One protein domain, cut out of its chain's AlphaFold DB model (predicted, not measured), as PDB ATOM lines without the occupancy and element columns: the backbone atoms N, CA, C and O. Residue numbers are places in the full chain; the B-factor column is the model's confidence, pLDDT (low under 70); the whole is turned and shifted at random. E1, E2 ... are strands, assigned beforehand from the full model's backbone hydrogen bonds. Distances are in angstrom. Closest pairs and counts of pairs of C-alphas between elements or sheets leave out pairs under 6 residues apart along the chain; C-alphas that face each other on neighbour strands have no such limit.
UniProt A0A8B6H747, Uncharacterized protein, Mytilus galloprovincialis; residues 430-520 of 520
ATOM      1  N   PRO A 430     131.483 151.388 151.159       67.69
ATOM      2  CA  PRO A 430     132.922 151.421 151.401       67.69
ATOM      3  C   PRO A 430     133.718 152.045 150.251       67.69
ATOM      4  O   PRO A 430     134.819 152.530 150.486       67.69
ATOM      5  N   CYS A 431     133.156 152.129 149.040       70.50
ATOM      6  CA  CYS A 431     133.764 152.834 147.907       70.50
ATOM      7  C   CYS A 431     133.699 154.363 148.053       70.50
ATOM      8  O   CYS A 431     134.390 155.092 147.343       70.50
ATOM      9  N   SER A 432     132.863 154.863 148.964       69.19
ATOM     10  CA  SER A 432     132.686 156.294 149.234       69.19
ATOM     11  C   SER A 432     133.282 156.742 150.571       69.19
ATOM     12  O   SER A 432     133.500 157.937 150.769       69.19
ATOM     13  N   ASN A 433     133.556 155.799 151.480       70.19
ATOM     14  CA  ASN A 433     134.035 156.080 152.829       70.19
ATOM     15  C   ASN A 433     135.160 155.113 153.235       70.19
ATOM     16  O   ASN A 433     134.916 154.061 153.825       70.19
ATOM     17  N   PHE A 434     136.399 155.496 152.916       79.06
ATOM     18  CA  PHE A 434     137.612 154.736 153.208       79.06
ATOM     19  C   PHE A 434     138.760 155.652 153.646       79.06
ATOM     20  O   PHE A 434     138.805 156.841 153.329       79.06
ATOM     21  N   THR A 435     139.744 155.077 154.335       81.44
ATOM     22  CA  THR A 435     141.003 155.755 154.667       81.44
ATOM     23  C   THR A 435     142.050 155.471 153.596       81.44
ATOM     24  O   THR A 435     142.274 154.319 153.228       81.44
ATOM     25  N   THR A 436     142.727 156.508 153.096       83.62
ATOM     26  CA  THR A 436     143.819 156.317 152.130       83.62
ATOM     27  C   THR A 436     145.138 156.054 152.850       83.62
ATOM     28  O   THR A 436     145.640 156.919 153.570       83.62
ATOM     29  N   ILE A 437     145.727 154.884 152.616       83.88
ATOM     30  CA  ILE A 437     147.104 154.577 153.003       83.88
ATOM     31  C   ILE A 437     148.018 155.180 151.937       83.88
ATOM     32  O   ILE A 437     147.922 154.830 150.761       83.88
ATOM     33  N   GLN A 438     148.876 156.112 152.355       85.88
ATOM     34  CA  GLN A 438     149.817 156.791 151.462       85.88
ATOM     35  C   GLN A 438     150.814 155.801 150.857       85.88
ATOM     36  O   GLN A 438     151.164 154.794 151.480       85.88
ATOM     37  N   TYR A 439     151.288 156.108 149.652       84.00
ATOM     38  CA  TYR A 439     152.262 155.272 148.968       84.00
ATOM     39  C   TYR A 439     153.568 155.172 149.767       84.00
ATOM     40  O   TYR A 439     154.220 156.171 150.074       84.00
ATOM     41  N   ASP A 440     153.983 153.939 150.044       84.88
ATOM     42  CA  ASP A 440     155.226 153.622 150.737       84.88
ATOM     43  C   ASP A 440     155.871 152.399 150.079       84.88
ATOM     44  O   ASP A 440     155.367 151.276 150.155       84.88
ATOM     45  N   TYR A 441     157.014 152.621 149.425       85.69
ATOM     46  CA  TYR A 441     157.741 151.565 148.719       85.69
ATOM     47  C   TYR A 441     158.234 150.451 149.656       85.69
ATOM     48  O   TYR A 441     158.423 149.322 149.207       85.69
ATOM     49  N   THR A 442     158.399 150.722 150.957       86.88
ATOM     50  CA  THR A 442     158.825 149.698 151.923       86.88
ATOM     51  C   THR A 442     157.775 148.602 152.129       86.88
ATOM     52  O   THR A 442     158.105 147.512 152.588       86.88
ATOM     53  N   ARG A 443     156.523 148.843 151.722       85.56
ATOM     54  CA  ARG A 443     155.409 147.881 151.784       85.56
ATOM     55  C   ARG A 443     155.352 146.938 150.582       85.56
ATOM     56  O   ARG A 443     154.558 146.000 150.580       85.56
ATOM     57  N   HIS A 444     156.153 147.184 149.547       88.50
ATOM     58  CA  HIS A 444     156.136 146.383 148.327       88.50
ATOM     59  C   HIS A 444     156.688 144.972 148.586       88.50
ATOM     60  O   HIS A 444     157.663 144.806 149.317       88.50
ATOM     61  N   GLN A 445     156.130 143.944 147.940       87.31
ATOM     62  CA  GLN A 445     156.575 142.553 148.131       87.31
ATOM     63  C   GLN A 445     158.046 142.329 147.730       87.31
ATOM     64  O   GLN A 445     158.741 141.494 148.311       87.31
ATOM     65  N   ASP A 446     158.539 143.109 146.766       88.69
ATOM     66  CA  ASP A 446     159.949 143.090 146.347       88.69
ATOM     67  C   ASP A 446     160.886 143.860 147.295       88.69
ATOM     68  O   ASP A 446     162.109 143.769 147.160       88.69
ATOM     69  N   TYR A 447     160.348 144.633 148.243       87.50
ATOM     70  CA  TYR A 447     161.155 145.300 149.257       87.50
ATOM     71  C   TYR A 447     161.542 144.299 150.345       87.50
ATOM     72  O   TYR A 447     160.678 143.673 150.961       87.50
ATOM     73  N   TYR A 448     162.851 144.153 150.567       87.00
ATOM     74  CA  TYR A 448     163.404 143.182 151.502       87.00
ATOM     75  C   TYR A 448     164.163 143.867 152.638       87.00
ATOM     76  O   TYR A 448     165.256 144.397 152.432       87.00
ATOM     77  N   ASP A 449     163.589 143.827 153.834       79.69
ATOM     78  CA  ASP A 449     164.172 144.351 155.059       79.69
ATOM     79  C   ASP A 449     163.553 143.656 156.282       79.69
ATOM     80  O   ASP A 449     162.350 143.421 156.343       79.69
ATOM     81  N   TYR A 450     164.380 143.349 157.278       75.75
ATOM     82  CA  TYR A 450     163.942 142.757 158.545       75.75
ATOM     83  C   TYR A 450     163.558 143.812 159.595       75.75
ATOM     84  O   TYR A 450     163.386 143.475 160.770       75.75
ATOM     85  N   MET A 451     163.433 145.084 159.199       63.12
ATOM     86  CA  MET A 451     162.789 146.108 160.022       63.12
ATOM     87  C   MET A 451     161.376 145.662 160.441       63.12
ATOM     88  O   MET A 451     160.719 144.867 159.775       63.12
ATOM     89  N   SER A 452     160.913 146.114 161.607       65.94
ATOM     90  CA  SER A 452     159.596 145.752 162.137       65.94
ATOM     91  C   SER A 452     158.537 146.757 161.688       65.94
ATOM     92  O   SER A 452     157.871 147.350 162.539       65.94
ATOM     93  N   ASN A 453     158.392 146.985 160.379       75.19
ATOM     94  CA  ASN A 453     157.246 147.757 159.907       75.19
ATOM     95  C   ASN A 453     155.994 146.916 160.191       75.19
ATOM     96  O   ASN A 453     155.888 145.753 159.779       75.19
ATOM     97  N   CYS A 454     155.095 147.469 161.003       74.69
ATOM     98  CA  CYS A 454     153.923 146.770 161.501       74.69
ATOM     99  C   CYS A 454     152.676 147.633 161.346       74.69
ATOM    100  O   CYS A 454     152.635 148.794 161.748       74.69
ATOM    101  N   ASP A 455     151.622 147.010 160.835       78.56
ATOM    102  CA  ASP A 455     150.324 147.645 160.618       78.56
ATOM    103  C   ASP A 455     149.441 147.625 161.881       78.56
ATOM    104  O   ASP A 455     148.235 147.825 161.817       78.56
ATOM    105  N   SER A 456     150.047 147.447 163.062       72.50
ATOM    106  CA  SER A 456     149.356 147.406 164.361       72.50
ATOM    107  C   SER A 456     148.690 148.724 164.767       72.50
ATOM    108  O   SER A 456     147.949 148.751 165.744       72.50
ATOM    109  N   PHE A 457     149.001 149.819 164.069       70.62
ATOM    110  CA  PHE A 457     148.398 151.135 164.288       70.62
ATOM    111  C   PHE A 457     147.085 151.325 163.518       70.62
ATOM    112  O   PHE A 457     146.349 152.263 163.818       70.62
ATOM    113  N   TYR A 458     146.787 150.466 162.538       71.12
ATOM    114  CA  TYR A 458     145.525 150.518 161.808       71.12
ATOM    115  C   TYR A 458     144.434 149.785 162.591       71.12
ATOM    116  O   TYR A 458     144.623 148.665 163.065       71.12
ATOM    117  N   SER A 459     143.287 150.441 162.744       64.69
ATOM    118  CA  SER A 459     142.073 149.855 163.307       64.69
ATOM    119  C   SER A 459     141.304 149.064 162.245       64.69
ATOM    120  O   SER A 459     141.579 149.164 161.053       64.69
ATOM    121  N   ASN A 460     140.285 148.303 162.651       64.25
ATOM    122  CA  ASN A 460     139.353 147.713 161.689       64.25
ATOM    123  C   ASN A 460     138.655 148.829 160.890       64.25
ATOM    124  O   ASN A 460     138.125 149.770 161.481       64.25
ATOM    125  N   GLY A 461     138.647 148.726 159.562       68.44
ATOM    126  CA  GLY A 461     138.065 149.743 158.690       68.44
ATOM    127  C   GLY A 461     138.313 149.469 157.210       68.44
ATOM    128  O   GLY A 461     138.962 148.487 156.850       68.44
ATOM    129  N   TRP A 462     137.788 150.353 156.363       76.25
ATOM    130  CA  TRP A 462     137.975 150.309 154.914       76.25
ATOM    131  C   TRP A 462     139.180 151.144 154.505       76.25
ATOM    132  O   TRP A 462     139.283 152.318 154.874       76.25
ATOM    133  N   TYR A 463     140.083 150.543 153.733       81.38
ATOM    134  CA  TYR A 463     141.338 151.159 153.320       81.38
ATOM    135  C   TYR A 463     141.527 151.088 151.808       81.38
ATOM    136  O   TYR A 463     141.237 150.075 151.181       81.38
ATOM    137  N   HIS A 464     142.076 152.161 151.251       84.31
ATOM    138  CA  HIS A 464     142.496 152.264 149.858       84.31
ATOM    139  C   HIS A 464     143.986 152.606 149.824       84.31
ATOM    140  O   HIS A 464     144.421 153.531 150.515       84.31
ATOM    141  N   PHE A 465     144.781 151.891 149.031       86.06
ATOM    142  CA  PHE A 465     146.196 152.214 148.869       86.06
ATOM    143  C   PHE A 465     146.373 153.228 147.740       86.06
ATOM    144  O   PHE A 465     145.973 152.999 146.596       86.06
ATOM    145  N   GLU A 466     147.006 154.354 148.058       85.19
ATOM    146  CA  GLU A 466     147.287 155.413 147.096       85.19
ATOM    147  C   GLU A 466     148.027 154.868 145.868       85.19
ATOM    148  O   GLU A 466     149.054 154.210 145.993       85.19
ATOM    149  N   GLY A 467     147.527 155.177 144.670       79.81
ATOM    150  CA  GLY A 467     148.101 154.696 143.411       79.81
ATOM    151  C   GLY A 467     147.474 153.406 142.880       79.81
ATOM    152  O   GLY A 467     147.951 152.896 141.868       79.81
ATOM    153  N   GLY A 468     146.405 152.904 143.513       77.31
ATOM    154  CA  GLY A 468     145.684 151.706 143.068       77.31
ATOM    155  C   GLY A 468     146.451 150.412 143.339       77.31
ATOM    156  O   GLY A 468     146.289 149.427 142.616       77.31
ATOM    157  N   TYR A 469     147.341 150.423 144.335       84.19
ATOM    158  CA  TYR A 469     148.017 149.208 144.783       84.19
ATOM    159  C   TYR A 469     147.061 148.336 145.594       84.19
ATOM    160  O   TYR A 469     146.101 148.808 146.191       84.19
ATOM    161  N   ASN A 470     147.355 147.044 145.627       85.12
ATOM    162  CA  ASN A 470     146.542 146.042 146.292       85.12
ATOM    163  C   ASN A 470     147.431 145.162 147.169       85.12
ATOM    164  O   ASN A 470     148.629 145.021 146.905       85.12
ATOM    165  N   LEU A 471     146.850 144.557 148.207       87.12
ATOM    166  CA  LEU A 471     147.554 143.545 148.995       87.12
ATOM    167  C   LEU A 471     148.014 142.401 148.083       87.12
ATOM    168  O   LEU A 471     147.306 142.006 147.152       87.12
ATOM    169  N   SER A 472     149.206 141.862 148.354       87.12
ATOM    170  CA  SER A 472     149.746 140.753 147.564       87.12
ATOM    171  C   SER A 472     148.788 139.563 147.595       87.12
ATOM    172  O   SER A 472     148.336 139.162 148.662       87.12
ATOM    173  N   THR A 473     148.520 138.970 146.435       87.25
ATOM    174  CA  THR A 473     147.791 137.692 146.291       87.25
ATOM    175  C   THR A 473     148.738 136.494 146.193       87.25
ATOM    176  O   THR A 473     148.315 135.352 146.017       87.25
ATOM    177  N   THR A 474     150.046 136.745 146.289       86.81
ATOM    178  CA  THR A 474     151.079 135.709 146.303       86.81
ATOM    179  C   THR A 474     151.765 135.655 147.668       86.81
ATOM    180  O   THR A 474     151.864 136.692 148.331       86.81
ATOM    181  N   PRO A 475     152.257 134.477 148.097       87.50
ATOM    182  CA  PRO A 475     152.901 134.333 149.395       87.50
ATOM    183  C   PRO A 475     154.042 135.326 149.609       87.50
ATOM    184  O   PRO A 475     154.927 135.456 148.761       87.50
ATOM    185  N   ALA A 476     154.017 136.003 150.754       86.44
ATOM    186  CA  ALA A 476     155.095 136.867 151.203       86.44
ATOM    187  C   ALA A 476     155.914 136.152 152.289       86.44
ATOM    188  O   ALA A 476     155.371 135.568 153.224       86.44
ATOM    189  N   TYR A 477     157.233 136.194 152.146       85.81
ATOM    190  CA  TYR A 477     158.210 135.505 152.983       85.81
ATOM    191  C   TYR A 477     158.866 136.473 153.983       85.81
ATOM    192  O   TYR A 477     159.017 137.650 153.665       85.81
ATOM    193  N   PRO A 478     159.326 136.016 155.161       85.25
ATOM    194  CA  PRO A 478     159.978 136.833 156.179       85.25
ATOM    195  C   PRO A 478     161.068 137.746 155.612       85.25
ATOM    196  O   PRO A 478     162.010 137.285 154.960       85.25
ATOM    197  N   GLY A 479     160.934 139.041 155.896       80.50
ATOM    198  CA  GLY A 479     161.761 140.114 155.352       80.50
ATOM    199  C   GLY A 479     161.133 140.821 154.147       80.50
ATOM    200  O   GLY A 479     161.531 141.937 153.845       80.50
ATOM    201  N   GLN A 480     160.145 140.235 153.465       88.31
ATOM    202  CA  GLN A 480     159.385 140.934 152.422       88.31
ATOM    203  C   GLN A 480     158.387 141.926 153.024       88.31
ATOM    204  O   GLN A 480     157.964 141.780 154.173       88.31
ATOM    205  N   CYS A 481     158.018 142.944 152.240       87.00
ATOM    206  CA  CYS A 481     157.159 144.049 152.678       87.00
ATOM    207  C   CYS A 481     157.723 144.798 153.904       87.00
ATOM    208  O   CYS A 481     156.966 145.376 154.683       87.00
ATOM    209  N   GLY A 482     159.044 144.721 154.117       84.50
ATOM    210  CA  GLY A 482     159.723 145.349 155.250       84.50
ATOM    211  C   GLY A 482     159.259 144.821 156.607       84.50
ATOM    212  O   GLY A 482     159.231 145.589 157.567       84.50
ATOM    213  N   SER A 483     158.827 143.555 156.681       82.56
ATOM    214  CA  SER A 483     158.269 142.954 157.892       82.56
ATOM    215  C   SER A 483     158.813 141.554 158.167       82.56
ATOM    216  O   SER A 483     159.055 140.749 157.266       82.56
ATOM    217  N   TYR A 484     158.946 141.218 159.451       80.44
ATOM    218  CA  TYR A 484     159.302 139.863 159.886       80.44
ATOM    219  C   TYR A 484     158.166 138.853 159.646       80.44
ATOM    220  O   TYR A 484     158.432 137.684 159.375       80.44
ATOM    221  N   ASN A 485     156.910 139.305 159.731       79.75
ATOM    222  CA  ASN A 485     155.709 138.483 159.561       79.75
ATOM    223  C   ASN A 485     154.785 139.123 158.515       79.75
ATOM    224  O   ASN A 485     153.756 139.690 158.890       79.75
ATOM    225  N   PRO A 486     155.145 139.089 157.223       83.00
ATOM    226  CA  PRO A 486     154.300 139.675 156.197       83.00
ATOM    227  C   PRO A 486     152.993 138.891 156.049       83.00
ATOM    228  O   PRO A 486     152.937 137.678 156.275       83.00
ATOM    229  N   ILE A 487     151.947 139.614 155.659       83.19
ATOM    230  CA  ILE A 487     150.610 139.083 155.394       83.19
ATOM    231  C   ILE A 487     150.281 139.236 153.911       83.19
ATOM    232  O   ILE A 487     150.704 140.196 153.264       83.19
ATOM    233  N   TRP A 488     149.528 138.286 153.370       85.31
ATOM    234  CA  TRP A 488     149.060 138.323 151.986       85.31
ATOM    235  C   TRP A 488     147.662 137.717 151.881       85.31
ATOM    236  O   TRP A 488     147.213 136.987 152.764       85.31
ATOM    237  N   ILE A 489     146.974 138.012 150.786       84.75
ATOM    238  CA  ILE A 489     145.671 137.447 150.464       84.75
ATOM    239  C   ILE A 489     145.852 136.045 149.886       84.75
ATOM    240  O   ILE A 489     146.508 135.849 148.864       84.75
ATOM    241  N   ASN A 490     145.219 135.062 150.514       78.56
ATOM    242  CA  ASN A 490     145.089 133.709 149.991       78.56
ATOM    243  C   ASN A 490     143.827 133.620 149.122       78.56
ATOM    244  O   ASN A 490     142.751 133.226 149.576       78.56
ATOM    245  N   GLY A 491     143.969 134.058 147.871       76.31
ATOM    246  CA  GLY A 491     142.886 134.158 146.898       76.31
ATOM    247  C   GLY A 491     143.222 135.127 145.764       76.31
ATOM    248  O   GLY A 491     144.348 135.604 145.652       76.31
ATOM    249  N   SER A 492     142.240 135.415 144.918       79.31
ATOM    250  CA  SER A 492     142.318 136.458 143.889       79.31
ATOM    251  C   SER A 492     141.522 137.684 144.320       79.31
ATOM    252  O   SER A 492     140.459 137.527 144.915       79.31
ATOM    253  N   MET A 493     142.005 138.883 143.981       78.94
ATOM    254  CA  MET A 493     141.204 140.102 144.122       78.94
ATOM    255  C   MET A 493     139.976 140.046 143.199       78.94
ATOM    256  O   MET A 493     140.094 139.492 142.096       78.94
ATOM    257  N   PRO A 494     138.830 140.626 143.599       73.31
ATOM    258  CA  PRO A 494     137.682 140.794 142.718       73.31
ATOM    259  C   PRO A 494     138.061 141.623 141.486       73.31
ATOM    260  O   PRO A 494     138.954 142.468 141.540       73.31
ATOM    261  N   VAL A 495     137.415 141.345 140.353       69.06
ATOM    262  CA  VAL A 495     137.765 141.939 139.044       69.06
ATOM    263  C   VAL A 495     136.587 142.684 138.401       69.06
ATOM    264  O   VAL A 495     136.753 143.321 137.364       69.06
ATOM    265  N   GLU A 496     135.402 142.603 139.005       66.50
ATOM    266  CA  GLU A 496     134.175 143.279 138.580       66.50
ATOM    267  C   GLU A 496     133.519 143.943 139.802       66.50
ATOM    268  O   GLU A 496     133.747 143.507 140.931       66.50
ATOM    269  N   ASP A 497     132.691 144.968 139.571       58.84
ATOM    270  CA  ASP A 497     131.840 145.592 140.597       58.84
ATOM    271  C   ASP A 497     130.725 144.607 141.010       58.84
ATOM    272  O   ASP A 497     129.570 144.709 140.584       58.84
ATOM    273  N   THR A 498     131.088 143.581 141.777       55.78
ATOM    274  CA  THR A 498     130.191 142.547 142.314       55.78
ATOM    275  C   THR A 498     129.998 142.704 143.825       55.78
ATOM    276  O   THR A 498     130.635 143.540 144.454       55.78
ATOM    277  N   GLU A 499     129.096 141.920 144.434       57.75
ATOM    278  CA  GLU A 499     128.874 141.927 145.893       57.75
ATOM    279  C   GLU A 499     130.187 141.738 146.687       57.75
ATOM    280  O   GLU A 499     131.105 141.068 146.221       57.75
ATOM    281  N   MET A 500     130.268 142.320 147.895       63.22
ATOM    282  CA  MET A 500     131.450 142.240 148.773       63.22
ATOM    283  C   MET A 500     131.922 140.796 148.994       63.22
ATOM    284  O   MET A 500     131.152 139.953 149.458       63.22
ATOM    285  N   GLU A 501     133.215 140.540 148.774       64.69
ATOM    286  CA  GLU A 501     133.843 139.243 149.044       64.69
ATOM    287  C   GLU A 501     134.768 139.302 150.269       64.69
ATOM    288  O   GLU A 501     135.653 140.152 150.363       64.69
ATOM    289  N   ASN A 502     134.593 138.367 151.209       63.53
ATOM    290  CA  ASN A 502     135.510 138.200 152.340       63.53
ATOM    291  C   ASN A 502     136.726 137.376 151.902       63.53
ATOM    292  O   ASN A 502     136.589 136.191 151.578       63.53
ATOM    293  N   LEU A 503     137.912 137.987 151.922       67.50
ATOM    294  CA  LEU A 503     139.161 137.351 151.502       67.50
ATOM    295  C   LEU A 503     139.992 136.906 152.706       67.50
ATOM    296  O   LEU A 503     140.047 137.565 153.741       67.50
ATOM    297  N   LYS A 504     140.656 135.757 152.577       69.00
ATOM    298  CA  LYS A 504     141.506 135.201 153.636       69.00
ATOM    299  C   LYS A 504     142.880 135.851 153.616       69.00
ATOM    300  O   LYS A 504     143.508 135.897 152.563       69.00
ATOM    301  N   LEU A 505     143.362 136.270 154.780       67.88
ATOM    302  CA  LEU A 505     144.766 136.577 155.010       67.88
ATOM    303  C   LEU A 505     145.510 135.346 155.495       67.88
ATOM    304  O   LEU A 505     145.053 134.595 156.360       67.88
ATOM    305  N   ASP A 506     146.709 135.197 154.965       70.12
ATOM    306  CA  ASP A 506     147.618 134.124 155.313       70.12
ATOM    307  C   ASP A 506     148.972 134.706 155.724       70.12
ATOM    308  O   ASP A 506     149.303 135.858 155.415       70.12
ATOM    309  N   LYS A 507     149.718 133.921 156.501       71.19
ATOM    310  CA  LYS A 507     151.042 134.268 157.016       71.19
ATOM    311  C   LYS A 507     151.865 132.996 157.181       71.19
ATOM    312  O   LYS A 507     151.337 131.932 157.492       71.19
ATOM    313  N   GLU A 508     153.186 133.098 157.084       62.78
ATOM    314  CA  GLU A 508     154.063 131.916 157.023       62.78
ATOM    315  C   GLU A 508     154.100 131.033 158.300       62.78
ATOM    316  O   GLU A 508     154.697 129.957 158.299       62.78
ATOM    317  N   TRP A 509     153.443 131.441 159.394       52.91
ATOM    318  CA  TRP A 509     153.441 130.742 160.685       52.91
ATOM    319  C   TRP A 509     152.011 130.444 161.162       52.91
ATOM    320  O   TRP A 509     151.459 131.229 161.929       52.91
ATOM    321  N   TRP A 510     151.440 129.315 160.715       41.31
ATOM    322  CA  TRP A 510     150.248 128.591 161.223       41.31
ATOM    323  C   TRP A 510     149.143 129.415 161.923       41.31
ATOM    324  O   TRP A 510     148.568 128.959 162.912       41.31
ATOM    325  N   SER A 511     148.825 130.622 161.454       47.38
ATOM    326  CA  SER A 511     147.671 131.369 161.951       47.38
ATOM    327  C   SER A 511     146.984 132.083 160.800       47.38
ATOM    328  O   SER A 511     147.591 132.898 160.112       47.38
ATOM    329  N   GLU A 512     145.707 131.781 160.639       48.22
ATOM    330  CA  GLU A 512     144.831 132.326 159.608       48.22
ATOM    331  C   GLU A 512     144.121 133.575 160.158       48.22
ATOM    332  O   GLU A 512     143.754 133.601 161.334       48.22
ATOM    333  N   TRP A 513     143.932 134.598 159.322       50.16
ATOM    334  CA  TRP A 513     143.084 135.764 159.611       50.16
ATOM    335  C   TRP A 513     142.171 136.015 158.404       50.16
ATOM    336  O   TRP A 513     142.474 135.572 157.299       50.16
ATOM    337  N   LEU A 514     141.042 136.697 158.564       43.44
ATOM    338  CA  LEU A 514     140.167 137.071 157.448       43.44
ATOM    339  C   LEU A 514     140.089 138.593 157.343       43.44
ATOM    340  O   LEU A 514     140.029 139.283 158.356       43.44
ATOM    341  N   ILE A 515     140.132 139.112 156.112       44.12
ATOM    342  CA  ILE A 515     139.791 140.506 155.826       44.12
ATOM    343  C   ILE A 515     138.297 140.558 155.520       44.12
ATOM    344  O   ILE A 515     137.839 139.863 154.603       44.12
ATOM    345  N   PRO A 516     137.533 141.394 156.232       45.06
ATOM    346  CA  PRO A 516     136.207 141.764 155.777       45.06
ATOM    347  C   PRO A 516     136.294 142.614 154.514       45.06
ATOM    348  O   PRO A 516     136.788 143.730 154.588       45.06
ATOM    349  N   GLY A 517     135.780 142.080 153.401       47.78
ATOM    350  CA  GLY A 517     135.520 142.811 152.159       47.78
ATOM    351  C   GLY A 517     136.741 143.426 151.468       47.78
ATOM    352  O   GLY A 517     137.390 144.325 151.986       47.78
ATOM    353  N   VAL A 518     137.029 143.014 150.236       37.88
ATOM    354  CA  VAL A 518     137.969 143.743 149.369       37.88
ATOM    355  C   VAL A 518     137.223 144.205 148.125       37.88
ATOM    356  O   VAL A 518     136.528 143.402 147.512       37.88
ATOM    357  N   TYR A 519     137.337 145.489 147.781       38.16
ATOM    358  CA  TYR A 519     136.845 146.042 146.515       38.16
ATOM    359  C   TYR A 519     138.037 146.374 145.595       38.16
ATOM    360  O   TYR A 519     139.106 146.680 146.131       38.16
ATOM    361  N   PRO A 520     137.884 146.256 144.259       35.59
ATOM    362  CA  PRO A 520     138.949 146.504 143.283       35.59
ATOM    363  C   PRO A 520     139.581 147.897 143.341       35.59
ATOM    364  O   PRO A 520     138.847 148.877 143.612       35.59
TER     365      PRO A 520
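AT A GLANCE: This is residues 430 to 520 of the 520 residues of an uncharacterized protein of Mytilus galloprovincialis (UniProt A0A8B6H747). Little regular structure is here: a twisted antiparallel sheet, E3-E4-E5, lies on one side and a small parallel pair, E1 and E2, on the opposite side, joined by long loops. The 91 printed residues hold five strands, E1 to E5 in chain order, with 23 residues, and no named helix: all strand. The whole is compact, radius of gyration of the C-alphas 13.1 A, spanning 36 by 28 by 22 A.

IN THESE COORDINATES: Find C-alpha 435 at (141.003, 155.755, 154.667), where E1, residues 435 to 437, begins. E2 is residues 463 to 465 and E3 487 to 490. E4, residues 501 to 507, runs 19.6 A; E5, 513 to 518, runs 14.0 A to C-alpha 518 at (137.969, 143.743, 149.369).

HOW THE PARTS SIT: In E1 and E2, parallel at 33 degrees, find N 437 and O 464 within hydrogen-bond range, 2.8 A. E3, E4 and E5 form a meander, each strand the antiparallel neighbour of the one before, in two hairpins: look at N 490 and O 504, 2.8 A, and N 505 and O 513, 2.8 A.

THE WHOLE: The printed part has no cut. The links E1 to E2 and E2 to E3 are long. Mean pLDDT of E5 is 45.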